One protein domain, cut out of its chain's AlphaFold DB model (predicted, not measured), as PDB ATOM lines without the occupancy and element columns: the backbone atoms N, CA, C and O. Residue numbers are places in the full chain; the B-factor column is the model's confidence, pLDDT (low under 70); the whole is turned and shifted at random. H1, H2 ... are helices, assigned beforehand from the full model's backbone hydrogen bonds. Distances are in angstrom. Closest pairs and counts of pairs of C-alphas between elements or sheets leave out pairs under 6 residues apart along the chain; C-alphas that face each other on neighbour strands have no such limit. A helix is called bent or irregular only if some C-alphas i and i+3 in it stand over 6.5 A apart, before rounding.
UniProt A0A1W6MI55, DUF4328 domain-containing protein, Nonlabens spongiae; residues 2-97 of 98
ATOM      1  N   VAL A   2     -37.981 -36.409  39.161       58.47
ATOM      2  CA  VAL A   2     -37.755 -37.838  38.817       58.47
ATOM      3  C   VAL A   2     -39.002 -38.535  38.241       58.47
ATOM      4  O   VAL A   2     -38.870 -39.251  37.261       58.47
ATOM      5  N   GLY A   3     -40.201 -38.277  38.789       58.62
ATOM      6  CA  GLY A   3     -41.463 -38.830  38.254       58.62
ATOM      7  C   GLY A   3     -41.747 -38.373  36.822       58.62
ATOM      8  O   GLY A   3     -41.791 -39.196  35.929       58.62
ATOM      9  N   ILE A   4     -41.730 -37.055  36.590       62.97
ATOM     10  CA  ILE A   4     -42.003 -36.431  35.279       62.97
ATOM     11  C   ILE A   4     -41.194 -37.062  34.129       62.97
ATOM     12  O   ILE A   4     -41.716 -37.216  33.036       62.97
ATOM     13  N   ALA A   5     -39.926 -37.432  34.358       63.38
ATOM     14  CA  ALA A   5     -39.086 -38.060  33.335       63.38
ATOM     15  C   ALA A   5     -39.524 -39.495  32.976       63.38
ATOM     16  O   ALA A   5     -39.401 -39.902  31.826       63.38
ATOM     17  N   LEU A   6     -40.014 -40.256  33.956       65.06
ATOM     18  CA  LEU A   6     -40.524 -41.617  33.769       65.06
ATOM     19  C   LEU A   6     -41.966 -41.625  33.265       65.06
ATOM     20  O   LEU A   6     -42.338 -42.534  32.528       65.06
ATOM     21  N   ASP A   7     -42.734 -40.591  33.603       73.12
ATOM     22  CA  ASP A   7     -44.079 -40.369  33.080       73.12
ATOM     23  C   ASP A   7     -44.041 -40.233  31.543       73.12
ATOM     24  O   ASP A   7     -44.973 -40.664  30.879       73.12
ATOM     25  N   PHE A   8     -42.946 -39.727  30.947       77.75
ATOM     26  CA  PHE A   8     -42.787 -39.674  29.482       77.75
ATOM     27  C   PHE A   8     -42.721 -41.053  28.811       77.75
ATOM     28  O   PHE A   8     -43.223 -41.196  27.703       77.75
ATOM     29  N   PHE A   9     -42.112 -42.060  29.449       77.25
ATOM     30  CA  PHE A   9     -42.019 -43.408  28.869       77.25
ATOM     31  C   PHE A   9     -43.348 -44.160  28.949       77.25
ATOM     32  O   PHE A   9     -43.701 -44.883  28.024       77.25
ATOM     33  N   GLU A  10     -44.100 -43.968  30.031       81.44
ATOM     34  CA  GLU A  10     -45.469 -44.481  30.130       81.44
ATOM     35  C   GLU A  10     -46.413 -43.725  29.191       81.44
ATOM     36  O   GLU A  10     -47.233 -44.355  28.535       81.44
ATOM     37  N   LEU A  11     -46.260 -42.406  29.039       82.62
ATOM     38  CA  LEU A  11     -47.005 -41.624  28.048       82.62
ATOM     39  C   LEU A  11     -46.759 -42.117  26.617       82.62
ATOM     40  O   LEU A  11     -47.724 -42.274  25.876       82.62
ATOM     41  N   ASP A  12     -45.508 -42.405  26.245       84.12
ATOM     42  CA  ASP A  12     -45.174 -42.991  24.937       84.12
ATOM     43  C   ASP A  12     -45.810 -44.378  24.756       84.12
ATOM     44  O   ASP A  12     -46.378 -44.671  23.702       84.12
ATOM     45  N   LEU A  13     -45.799 -45.221  25.798       83.88
ATOM     46  CA  LEU A  13     -46.484 -46.516  25.771       83.88
ATOM     47  C   LEU A  13     -48.002 -46.345  25.579       83.88
ATOM     48  O   LEU A  13     -48.592 -47.013  24.731       83.88
ATOM     49  N   LEU A  14     -48.635 -45.441  26.330       84.62
ATOM     50  CA  LEU A  14     -50.071 -45.157  26.247       84.62
ATOM     51  C   LEU A  14     -50.463 -44.587  24.878       84.62
ATOM     52  O   LEU A  14     -51.493 -44.975  24.328       84.62
ATOM     53  N   GLU A  15     -49.632 -43.722  24.295       86.75
ATOM     54  CA  GLU A  15     -49.835 -43.188  22.947       86.75
ATOM     55  C   GLU A  15     -49.688 -44.288  21.881       86.75
ATOM     56  O   GLU A  15     -50.514 -44.391  20.972       86.75
ATOM     57  N   ARG A  16     -48.704 -45.187  22.024       84.44
ATOM     58  CA  ARG A  16     -48.551 -46.359  21.143       84.44
ATOM     59  C   ARG A  16     -49.742 -47.315  21.238       84.44
ATOM     60  O   ARG A  16     -50.129 -47.872  20.206       84.44
ATOM     61  N   ILE A  17     -50.321 -47.487  22.431       84.50
ATOM     62  CA  ILE A  17     -51.547 -48.270  22.663       84.50
ATOM     63  C   ILE A  17     -52.741 -47.625  21.945       84.50
ATOM     64  O   ILE A  17     -53.472 -48.328  21.247       84.50
ATOM     65  N   ASP A  18     -52.916 -46.307  22.066       86.81
ATOM     66  CA  ASP A  18     -54.004 -45.557  21.414       86.81
ATOM     67  C   ASP A  18     -53.915 -45.621  19.879       86.81
ATOM     68  O   ASP A  18     -54.915 -45.798  19.182       86.81
ATOM     69  N   GLN A  19     -52.694 -45.594  19.338       88.62
ATOM     70  CA  GLN A  19     -52.423 -45.719  17.901       88.62
ATOM     71  C   GLN A  19     -52.556 -47.160  17.363       88.62
ATOM     72  O   GLN A  19     -52.374 -47.394  16.167       88.62
ATOM     73  N   GLY A  20     -52.882 -48.142  18.216       78.69
ATOM     74  CA  GLY A  20     -53.035 -49.549  17.827       78.69
ATOM     75  C   GLY A  20     -51.714 -50.253  17.501       78.69
ATOM     76  O   GLY A  20     -51.706 -51.306  16.859       78.69
ATOM     77  N   THR A  21     -50.591 -49.670  17.919       80.31
ATOM     78  CA  THR A  21     -49.251 -50.219  17.706       80.31
ATOM     79  C   THR A  21     -49.034 -51.421  18.617       80.31
ATOM     80  O   THR A  21     -49.392 -51.406  19.795       80.31
ATOM     81  N   CYS A  22     -48.412 -52.476  18.099       73.00
ATOM     82  CA  CYS A  22     -48.060 -53.634  18.909       73.00
ATOM     83  C   CYS A  22     -46.986 -53.272  19.955       73.00
ATOM     84  O   CYS A  22     -45.938 -52.707  19.640       73.00
ATOM     85  N   PHE A  23     -47.264 -53.627  21.206       80.81
ATOM     86  CA  PHE A  23     -46.337 -53.611  22.335       80.81
ATOM     87  C   PHE A  23     -46.307 -55.011  22.952       80.81
ATOM     88  O   PHE A  23     -47.229 -55.809  22.746       80.81
ATOM     89  N   THR A  24     -45.239 -55.341  23.673       84.94
ATOM     90  CA  THR A  24     -45.161 -56.620  24.390       84.94
ATOM     91  C   THR A  24     -45.630 -56.446  25.831       84.94
ATOM     92  O   THR A  24     -45.462 -55.387  26.433       84.94
ATOM     93  N   MET A  25     -46.210 -57.499  26.410       85.56
ATOM     94  CA  MET A  25     -46.581 -57.479  27.831       85.56
ATOM     95  C   MET A  25     -45.346 -57.292  28.732       85.56
ATOM     96  O   MET A  25     -45.426 -56.635  29.761       85.56
ATOM     97  N   GLU A  26     -44.192 -57.811  28.303       89.25
ATOM     98  CA  GLU A  26     -42.908 -57.648  28.992       89.25
ATOM     99  C   GLU A  26     -42.459 -56.176  29.053       89.25
ATOM    100  O   GLU A  26     -42.027 -55.713  30.106       89.25
ATOM    101  N   GLU A  27     -42.613 -55.420  27.957       85.38
ATOM    102  CA  GLU A  27     -42.314 -53.980  27.924       85.38
ATOM    103  C   GLU A  27     -43.192 -53.191  28.908       85.38
ATOM    104  O   GLU A  27     -42.691 -52.309  29.608       85.38
ATOM    105  N   ALA A  28     -44.484 -53.522  28.989       85.38
ATOM    106  CA  ALA A  28     -45.415 -52.865  29.906       85.38
ATOM    107  C   ALA A  28     -45.065 -53.150  31.380       85.38
ATOM    108  O   ALA A  28     -44.974 -52.226  32.187       85.38
ATOM    109  N   GLU A  29     -44.790 -54.412  31.726       90.50
ATOM    110  CA  GLU A  29     -44.438 -54.807  33.098       90.50
ATOM    111  C   GLU A  29     -43.111 -54.194  33.586       90.50
ATOM    112  O   GLU A  29     -42.981 -53.839  34.766       90.50
ATOM    113  N   ASP A  30     -42.121 -54.038  32.702       89.31
ATOM    114  CA  ASP A  30     -40.841 -53.399  33.030       89.31
ATOM    115  C   ASP A  30     -41.001 -51.887  33.281       89.31
ATOM    116  O   ASP A  30     -40.428 -51.353  34.240       89.31
ATOM    117  N   ILE A  31     -41.820 -51.196  32.479       86.75
ATOM    118  CA  ILE A  31     -42.114 -49.766  32.666       86.75
ATOM    119  C   ILE A  31     -42.845 -49.528  33.994       86.75
ATOM    120  O   ILE A  31     -42.366 -48.727  34.808       86.75
ATOM    121  N   ASP A  32     -43.913 -50.282  34.269       87.88
ATOM    122  CA  ASP A  32     -44.674 -50.192  35.524       87.88
ATOM    123  C   ASP A  32     -43.774 -50.429  36.749       87.88
ATOM    124  O   ASP A  32     -43.798 -49.682  37.736       87.88
ATOM    125  N   SER A  33     -42.908 -51.446  36.680       89.75
ATOM    126  CA  SER A  33     -41.981 -51.790  37.763       89.75
ATOM    127  C   SER A  33     -40.995 -50.657  38.068       89.75
ATOM    128  O   SER A  33     -40.724 -50.351  39.239       89.75
ATOM    129  N   ARG A  34     -40.466 -49.995  37.030       87.12
ATOM    130  CA  ARG A  34     -39.534 -48.863  37.171       87.12
ATOM    131  C   ARG A  34     -40.216 -47.647  37.777       87.12
ATOM    132  O   ARG A  34     -39.642 -47.017  38.669       87.12
ATOM    133  N   GLN A  35     -41.432 -47.335  37.340       87.69
ATOM    134  CA  GLN A  35     -42.207 -46.227  37.888       87.69
ATOM    135  C   GLN A  35     -42.566 -46.446  39.351       87.69
ATOM    136  O   GLN A  35     -42.344 -45.560  40.183       87.69
ATOM    137  N   PHE A  36     -43.029 -47.648  39.700       87.31
ATOM    138  CA  PHE A  36     -43.318 -48.002  41.084       87.31
ATOM    139  C   PHE A  36     -42.081 -47.845  41.981       87.31
ATOM    140  O   PHE A  36     -42.152 -47.254  43.067       87.31
ATOM    141  N   LEU A  37     -40.922 -48.329  41.523       89.50
ATOM    142  CA  LEU A  37     -39.667 -48.204  42.261       89.50
ATOM    143  C   LEU A  37     -39.231 -46.738  42.409       89.50
ATOM    144  O   LEU A  37     -38.892 -46.301  43.513       89.50
ATOM    145  N   ALA A  38     -39.277 -45.961  41.329       88.06
ATOM    146  CA  ALA A  38     -38.885 -44.557  41.336       88.06
ATOM    147  C   ALA A  38     -39.811 -43.688  42.197       88.06
ATOM    148  O   ALA A  38     -39.335 -42.807  42.925       88.06
ATOM    149  N   GLY A  39     -41.118 -43.959  42.171       86.69
ATOM    150  CA  GLY A  39     -42.108 -43.327  43.037       86.69
ATOM    151  C   GLY A  39     -41.814 -43.600  44.511       86.69
ATOM    152  O   GLY A  39     -41.736 -42.667  45.315       86.69
ATOM    153  N   LYS A  40     -41.532 -44.863  44.855       90.06
ATOM    154  CA  LYS A  40     -41.172 -45.271  46.221       90.06
ATOM    155  C   LYS A  40     -39.899 -44.584  46.715       90.06
ATOM    156  O   LYS A  40     -39.898 -44.012  47.804       90.06
ATOM    157  N   ILE A  41     -38.832 -44.584  45.914       90.81
ATOM    158  CA  ILE A  41     -37.566 -43.918  46.262       90.81
ATOM    159  C   ILE A  41     -37.787 -42.413  46.443       90.81
ATOM    160  O   ILE A  41     -37.359 -41.836  47.443       90.81
ATOM    161  N   SER A  42     -38.509 -41.781  45.516       88.44
ATOM    162  CA  SER A  42     -38.812 -40.349  45.585       88.44
ATOM    163  C   SER A  42     -39.604 -39.987  46.843       88.44
ATOM    164  O   SER A  42     -39.342 -38.953  47.460       88.44
ATOM    165  N   PHE A  43     -40.557 -40.830  47.245       89.69
ATOM    166  CA  PHE A  43     -41.336 -40.647  48.467       89.69
ATOM    167  C   PHE A  43     -40.456 -40.726  49.721       89.69
ATOM    168  O   PHE A  43     -40.493 -39.823  50.557       89.69
ATOM    169  N   VAL A  44     -39.598 -41.746  49.814       94.81
ATOM    170  CA  VAL A  44     -38.656 -41.908  50.933       94.81
ATOM    171  C   VAL A  44     -37.686 -40.727  51.021       94.81
ATOM    172  O   VAL A  44     -37.511 -40.160  52.098       94.81
ATOM    173  N   ILE A  45     -37.109 -40.293  49.897       93.81
ATOM    174  CA  ILE A  45     -36.214 -39.127  49.857       93.81
ATOM    175  C   ILE A  45     -36.935 -37.872  50.351       93.81
ATOM    176  O   ILE A  45     -36.373 -37.123  51.148       93.81
ATOM    177  N   ARG A  46     -38.188 -37.641  49.939       90.00
ATOM    178  CA  ARG A  46     -38.976 -36.494  50.419       90.00
ATOM    179  C   ARG A  46     -39.179 -36.531  51.931       90.00
ATOM    180  O   ARG A  46     -39.015 -35.495  52.566       90.00
ATOM    181  N   ILE A  47     -39.482 -37.693  52.510       94.06
ATOM    182  CA  ILE A  47     -39.600 -37.840  53.969       94.06
ATOM    183  C   ILE A  47     -38.277 -37.488  54.652       94.06
ATOM    184  O   ILE A  47     -38.265 -36.704  55.600       94.06
ATOM    185  N   ILE A  48     -37.158 -38.015  54.151       96.06
ATOM    186  CA  ILE A  48     -35.828 -37.723  54.702       96.06
ATOM    187  C   ILE A  48     -35.539 -36.220  54.633       96.06
ATOM    188  O   ILE A  48     -35.118 -35.635  55.626       96.06
ATOM    189  N   LEU A  49     -35.813 -35.579  53.495       94.12
ATOM    190  CA  LEU A  49     -35.620 -34.139  53.321       94.12
ATOM    191  C   LEU A  49     -36.491 -33.318  54.276       94.12
ATOM    192  O   LEU A  49     -35.993 -32.349  54.840       94.12
ATOM    193  N   ILE A  50     -37.747 -33.715  54.506       92.31
ATOM    194  CA  ILE A  50     -38.625 -33.076  55.500       92.31
ATOM    195  C   ILE A  50     -38.003 -33.177  56.897       92.31
ATOM    196  O   ILE A  50     -37.904 -32.172  57.596       92.31
ATOM    197  N   ILE A  51     -37.529 -34.361  57.298       93.56
ATOM    198  CA  ILE A  51     -36.904 -34.569  58.613       93.56
ATOM    199  C   ILE A  51     -35.633 -33.721  58.756       93.56
ATOM    200  O   ILE A  51     -35.447 -33.043  59.768       93.56
ATOM    201  N   VAL A  52     -34.764 -33.729  57.741       95.06
ATOM    202  CA  VAL A  52     -33.532 -32.926  57.717       95.06
ATOM    203  C   VAL A  52     -33.857 -31.436  57.797       95.06
ATOM    204  O   VAL A  52     -33.236 -30.722  58.583       95.06
ATOM    205  N   TYR A  53     -34.857 -30.976  57.045       92.31
ATOM    206  CA  TYR A  53     -35.309 -29.591  57.065       92.31
ATOM    207  C   TYR A  53     -35.836 -29.176  58.442       92.31
ATOM    208  O   TYR A  53     -35.409 -28.149  58.959       92.31
ATOM    209  N   ILE A  54     -36.703 -29.980  59.067       90.81
ATOM    210  CA  ILE A  54     -37.246 -29.690  60.404       90.81
ATOM    211  C   ILE A  54     -36.115 -29.605  61.435       90.81
ATOM    212  O   ILE A  54     -36.083 -28.678  62.244       90.81
ATOM    213  N   ASN A  55     -35.154 -30.532  61.388       89.44
ATOM    214  CA  ASN A  55     -34.007 -30.515  62.295       89.44
ATOM    215  C   ASN A  55     -33.123 -29.280  62.084       89.44
ATOM    216  O   ASN A  55     -32.737 -28.630  63.054       89.44
ATOM    217  N   TRP A  56     -32.835 -28.931  60.828       91.50
ATOM    218  CA  TRP A  56     -32.068 -27.732  60.497       91.50
ATOM    219  C   TRP A  56     -32.790 -26.454  60.939       91.50
ATOM    220  O   TRP A  56     -32.181 -25.592  61.570       91.50
ATOM    221  N   PHE A  57     -34.096 -26.361  60.681       87.81
ATOM    222  CA  PHE A  57     -34.933 -25.232  61.080       87.81
ATOM    223  C   PHE A  57     -34.932 -25.046  62.599       87.81
ATOM    224  O   PHE A  57     -34.744 -23.935  63.096       87.81
ATOM    225  N   ARG A  58     -35.045 -26.149  63.346       85.81
ATOM    226  CA  ARG A  58     -34.970 -26.148  64.807       85.81
ATOM    227  C   ARG A  58     -33.621 -25.627  65.312       85.81
ATOM    228  O   ARG A  58     -33.575 -24.771  66.194       85.81
ATOM    229  N   SER A  59     -32.518 -26.085  64.720       87.19
ATOM    230  CA  SER A  59     -31.181 -25.583  65.054       87.19
ATOM    231  C   SER A  59     -31.004 -24.098  64.720       87.19
ATOM    232  O   SER A  59     -30.411 -23.367  65.510       87.19
ATOM    233  N   ALA A  60     -31.538 -23.632  63.589       87.31
ATOM    234  CA  ALA A  60     -31.484 -22.225  63.201       87.31
ATOM    235  C   ALA A  60     -32.265 -21.332  64.182       87.31
ATOM    236  O   ALA A  60     -31.741 -20.312  64.628       87.31
ATOM    237  N   TYR A  61     -33.469 -21.753  64.580       84.88
ATOM    238  CA  TYR A  61     -34.291 -21.057  65.573       84.88
ATOM    239  C   TYR A  61     -33.556 -20.915  66.914       84.88
ATOM    240  O   TYR A  61     -33.444 -19.820  67.464       84.88
ATOM    241  N   ASN A  62     -32.940 -21.999  67.389       84.88
ATOM    242  CA  ASN A  62     -32.134 -21.978  68.608       84.88
ATOM    243  C   ASN A  62     -30.916 -21.057  68.521       84.88
ATOM    244  O   ASN A  62     -30.568 -20.404  69.506       84.88
ATOM    245  N   ASN A  63     -30.253 -21.001  67.367       88.44
ATOM    246  CA  ASN A  63     -29.107 -20.116  67.179       88.44
ATOM    247  C   ASN A  63     -29.514 -18.640  67.280       88.44
ATOM    248  O   ASN A  63     -28.780 -17.857  67.875       88.44
ATOM    249  N   ILE A  64     -30.698 -18.271  66.779       86.00
ATOM    250  CA  ILE A  64     -31.244 -16.910  66.899       86.00
ATOM    251  C   ILE A  64     -31.532 -16.563  68.365       86.00
ATOM    252  O   ILE A  64     -31.148 -15.487  68.821       86.00
ATOM    253  N   ILE A  65     -32.124 -17.490  69.124       85.00
ATOM    254  CA  ILE A  65     -32.368 -17.301  70.565       85.00
ATOM    255  C   ILE A  65     -31.054 -17.052  71.312       85.00
ATOM    256  O   ILE A  65     -30.940 -16.133  72.122       85.00
ATOM    257  N   ARG A  66     -30.021 -17.847  71.011       83.94
ATOM    258  CA  ARG A  66     -28.691 -17.714  71.627       83.94
ATOM    259  C   ARG A  66     -27.991 -16.397  71.290       83.94
ATOM    260  O   ARG A  66     -27.151 -15.960  72.068       83.94
ATOM    261  N   LEU A  67     -28.335 -15.764  70.170       87.56
ATOM    262  CA  LEU A  67     -27.814 -14.454  69.766       87.56
ATOM    263  C   LEU A  67     -28.485 -13.278  70.506       87.56
ATOM    264  O   LEU A  67     -28.189 -12.127  70.205       87.56
ATOM    265  N   GLY A  68     -29.343 -13.551  71.496       81.44
ATOM    266  CA  GLY A  68     -29.943 -12.531  72.362       81.44
ATOM    267  C   GLY A  68     -31.314 -12.044  71.899       81.44
ATOM    268  O   GLY A  68     -31.842 -11.088  72.465       81.44
ATOM    269  N   HIS A  69     -31.912 -12.694  70.897       79.50
ATOM    270  CA  HIS A  69     -33.307 -12.460  70.548       79.50
ATOM    271  C   HIS A  69     -34.227 -13.293  71.441       79.50
ATOM    272  O   HIS A  69     -34.054 -14.503  71.584       79.50
ATOM    273  N   ASN A  70     -35.237 -12.648  72.023       74.88
ATOM    274  CA  ASN A  70     -36.281 -13.355  72.753       74.88
ATOM    275  C   ASN A  70     -37.161 -14.113  71.755       74.88
ATOM    276  O   ASN A  70     -37.669 -13.530  70.800       74.88
ATOM    277  N   ALA A  71     -37.326 -15.413  71.981       70.75
ATOM    278  CA  ALA A  71     -38.329 -16.208  71.295       70.75
ATOM    279  C   ALA A  71     -39.614 -16.219  72.121       70.75
ATOM    280  O   ALA A  71     -39.599 -16.641  73.276       70.75
ATOM    281  N   ASP A  72     -40.723 -15.827  71.502       74.69
ATOM    282  CA  ASP A  72     -42.050 -15.893  72.125       74.69
ATOM    283  C   ASP A  72     -42.532 -17.342  72.319       74.69
ATOM    284  O   ASP A  72     -43.425 -17.607  73.123       74.69
ATOM    285  N   TYR A  73     -41.926 -18.298  71.603       76.12
ATOM    286  CA  TYR A  73     -42.332 -19.701  71.602       76.12
ATOM    287  C   TYR A  73     -41.162 -20.663  71.856       76.12
ATOM    288  O   TYR A  73     -40.062 -20.451  71.332       76.12
ATOM    289  N   PRO A  74     -41.393 -21.764  72.599       75.81
ATOM    290  CA  PRO A  74     -40.392 -22.800  72.829       75.81
ATOM    291  C   PRO A  74     -39.998 -23.521  71.534       75.81
ATOM    292  O   PRO A  74     -40.796 -23.668  70.609       75.81
ATOM    293  N   GLU A  75     -38.774 -24.053  71.507       73.19
ATOM    294  CA  GLU A  75     -38.186 -24.797  70.380       73.19
ATOM    295  C   GLU A  75     -39.097 -25.918  69.843       73.19
ATOM    296  O   GLU A  75     -39.151 -26.171  68.639       73.19
ATOM    297  N   SER A  76     -39.852 -26.578  70.721       73.06
ATOM    298  CA  SER A  76     -40.788 -27.637  70.336       73.06
ATOM    299  C   SER A  76     -41.894 -27.134  69.403       73.06
ATOM    300  O   SER A  76     -42.264 -27.845  68.470       73.06
ATOM    301  N   ILE A  77     -42.381 -25.903  69.588       77.50
ATOM    302  CA  ILE A  77     -43.397 -25.295  68.717       77.50
ATOM    303  C   ILE A  77     -42.822 -24.980  67.333       77.50
ATOM    304  O   ILE A  77     -43.546 -25.092  66.348       77.50
ATOM    305  N   ALA A  78     -41.526 -24.679  67.216       77.31
ATOM    306  CA  ALA A  78     -40.888 -24.463  65.916       77.31
ATOM    307  C   ALA A  78     -40.916 -25.727  65.034       77.31
ATOM    308  O   ALA A  78     -41.040 -25.619  63.818       77.31
ATOM    309  N   ALA A  79     -40.871 -26.927  65.620       78.88
ATOM    310  CA  ALA A  79     -41.058 -28.167  64.865       78.88
ATOM    311  C   ALA A  79     -42.531 -28.389  64.463       78.88
ATOM    312  O   ALA A  79     -42.812 -28.815  63.343       78.88
ATOM    313  N   TRP A  80     -43.477 -28.068  65.353       78.94
ATOM    314  CA  TRP A  80     -44.917 -28.212  65.091       78.94
ATOM    315  C   TRP A  80     -45.477 -27.162  64.126       78.94
ATOM    316  O   TRP A  80     -46.461 -27.436  63.439       78.94
ATOM    317  N   SER A  81     -44.850 -25.989  64.026       80.62
ATOM    318  CA  SER A  81     -45.286 -24.900  63.144       80.62
ATOM    319  C   SER A  81     -45.320 -25.319  61.671       80.62
ATOM    320  O   SER A  81     -46.185 -24.871  60.923       80.62
ATOM    321  N   TRP A  82     -44.460 -26.261  61.271       80.81
ATOM    322  CA  TRP A  82     -44.460 -26.836  59.926       80.81
ATOM    323  C   TRP A  82     -45.771 -27.563  59.580       80.81
ATOM    324  O   TRP A  82     -46.178 -27.596  58.421       80.81
ATOM    325  N   PHE A  83     -46.477 -28.092  60.583       82.56
ATOM    326  CA  PHE A  83     -47.760 -28.778  60.408       82.56
ATOM    327  C   PHE A  83     -48.972 -27.839  60.495       82.56
ATOM    328  O   PHE A  83     -50.088 -28.261  60.189       82.56
ATOM    329  N   VAL A  84     -48.790 -26.566  60.868       83.06
ATOM    330  CA  VAL A  84     -49.893 -25.597  61.022       83.06
ATOM    331  C   VAL A  84     -50.718 -25.428  59.741       83.06
ATOM    332  O   VAL A  84     -51.943 -25.502  59.842       83.06
ATOM    333  N   PRO A  85     -50.127 -25.285  58.536       79.81
ATOM    334  CA  PRO A  85     -50.911 -25.189  57.304       79.81
ATOM    335  C   PRO A  85     -51.800 -26.415  57.062       79.81
ATOM    336  O   PRO A  85     -52.921 -26.271  56.586       79.81
ATOM    337  N   ILE A  86     -51.332 -27.609  57.440       83.44
ATOM    338  CA  ILE A  86     -52.085 -28.863  57.301       83.44
ATOM    339  C   ILE A  86     -53.244 -28.890  58.298       83.44
ATOM    340  O   ILE A  86     -54.373 -29.185  57.917       83.44
ATOM    341  N   MET A  87     -52.997 -28.540  59.564       81.56
ATOM    342  CA  MET A  87     -54.055 -28.480  60.579       81.56
ATOM    343  C   MET A  87     -55.116 -27.427  60.242       81.56
ATOM    344  O   MET A  87     -56.304 -27.653  60.475       81.56
ATOM    345  N   ASN A  88     -54.713 -26.307  59.638       82.12
ATOM    346  CA  ASN A  88     -55.624 -25.232  59.259       82.12
ATOM    347  C   ASN A  88     -56.666 -25.669  58.207       82.12
ATOM    348  O   ASN A  88     -57.796 -25.184  58.229       82.12
ATOM    349  N   LEU A  89     -56.344 -26.651  57.354       80.56
ATOM    350  CA  LEU A  89     -57.307 -27.239  56.409       80.56
ATOM    351  C   LEU A  89     -58.495 -27.914  57.117       80.56
ATOM    352  O   LEU A  89     -59.591 -27.976  56.562       80.56
ATOM    353  N   PHE A  90     -58.298 -28.395  58.346       79.44
ATOM    354  CA  PHE A  90     -59.340 -29.039  59.151       79.44
ATOM    355  C   PHE A  90     -59.965 -28.097  60.185       79.44
ATOM    356  O   PHE A  90     -61.089 -28.337  60.622       79.44
ATOM    357  N   ALA A  91     -59.265 -27.021  60.555       71.00
ATOM    358  CA  ALA A  91     -59.728 -26.049  61.541       71.00
ATOM    359  C   ALA A  91     -60.946 -25.250  61.049       71.00
ATOM    360  O   ALA A  91     -61.904 -25.082  61.805       71.00
ATOM    361  N   CYS A  92     -60.954 -24.827  59.777       59.78
ATOM    362  CA  CYS A  92     -62.063 -24.055  59.201       59.78
ATOM    363  C   CYS A  92     -63.404 -24.818  59.298       59.78
ATOM    364  O   CYS A  92     -64.404 -24.271  59.743       59.78
ATOM    365  N   LYS A  93     -63.396 -26.139  59.061       56.50
ATOM    366  CA  LYS A  93     -64.598 -26.999  59.090       56.50
ATOM    367  C   LYS A  93     -65.292 -27.111  60.463       56.50
ATOM    368  O   LYS A  93     -66.403 -27.646  60.545       56.50
ATOM    369  N   ASN A  94     -64.642 -26.679  61.542       56.75
ATOM    370  CA  ASN A  94     -65.204 -26.704  62.895       56.75
ATOM    371  C   ASN A  94     -65.723 -25.337  63.363       56.75
ATOM    372  O   ASN A  94     -66.465 -25.300  64.341       56.75
ATOM    373  N   HIS A  95     -65.364 -24.237  62.691       58.72
ATOM    374  CA  HIS A  95     -65.875 -22.903  63.021       58.72
ATOM    375  C   HIS A  95     -67.344 -22.737  62.599       58.72
ATOM    376  O   HIS A  95     -68.094 -22.033  63.259       58.72
ATOM    377  N   ASP A  96     -67.773 -23.475  61.573       61.25
ATOM    378  CA  ASP A  96     -69.106 -23.362  60.968       61.25
ATOM    379  C   ASP A  96     -70.195 -24.195  61.683       61.25
ATOM    380  O   ASP A  96     -71.326 -24.279  61.203       61.25
ATOM    381  N   ARG A  97     -69.861 -24.891  62.784       60.25
ATOM    382  CA  ARG A  97     -70.780 -25.798  63.514       60.25
ATOM    383  C   ARG A  97     -71.212 -25.313  64.903       60.25
ATOM    384  O   ARG A  97     -71.951 -26.044  65.560       60.25
TER     385      ARG A  97
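What this domain is: This is residues 2 to 97 of the 98 residues of the protein "DUF4328 domain-containing protein" of Nonlabens spongiae (UniProt A0A1W6MI55). One long helix, H2, makes the length; H1 folds back along its first part, H3a along its far part, and residues 83 to 97, with H3b, stick out sideways. The 96 printed residues hold three named helices, H1, H2, H3, and no named strand: all helix. The whole is extended, radius of gyration of the C-alphas 22.8 A, spanning 69 by 41 by 15 A.

Where its parts are: Find C-alpha 25 at (-46.581, -57.479, 27.831); H2, residues 25 to 66, runs 61.8 A to C-alpha 66 at (-28.691, -17.714, 71.627). H1, residues 2 to 18, measures 25.0 A. H3, residues 75 to 95, is one helix by its hydrogen bonds but bent, C-alphas 82 and 85 being 7.2 A apart; its arms are H3a, residues 75 to 82, 12.4 A, and H3b, residues 85 to 95, 16.2 A.

How they stand to each other: Look at H2's residues 28 to 42, which alone touch H1 in a hairpin, closest C-alphas Leu 6 and Gln 35, 6.4 A, at a shallow tilt of 24 degrees, opposite ways. Its residues 54 to 62 alone touch H3a in another hairpin, closest C-alphas Ile 54 and Ala 79, 6.1 A, at a steep tilt of 38 degrees, opposite ways. H3b is about perpendicular to H3a, 77 degrees, and apart from H1 and H2. Every O i to N i+4 pair is within hydrogen-bond range in H2, 11 of 13 in H1, 2 of 4 in H3a and 1 of 7 in H3b, where 5 of 8 O i to N i+3 pairs are.

The domain as a whole: The farthest C-alphas, Gly 20 and Gly 68, are 69.8 A apart. The printed part has no cut, and both links are short. Residues 2 to 6 and 92 to 97 have pLDDT under 70.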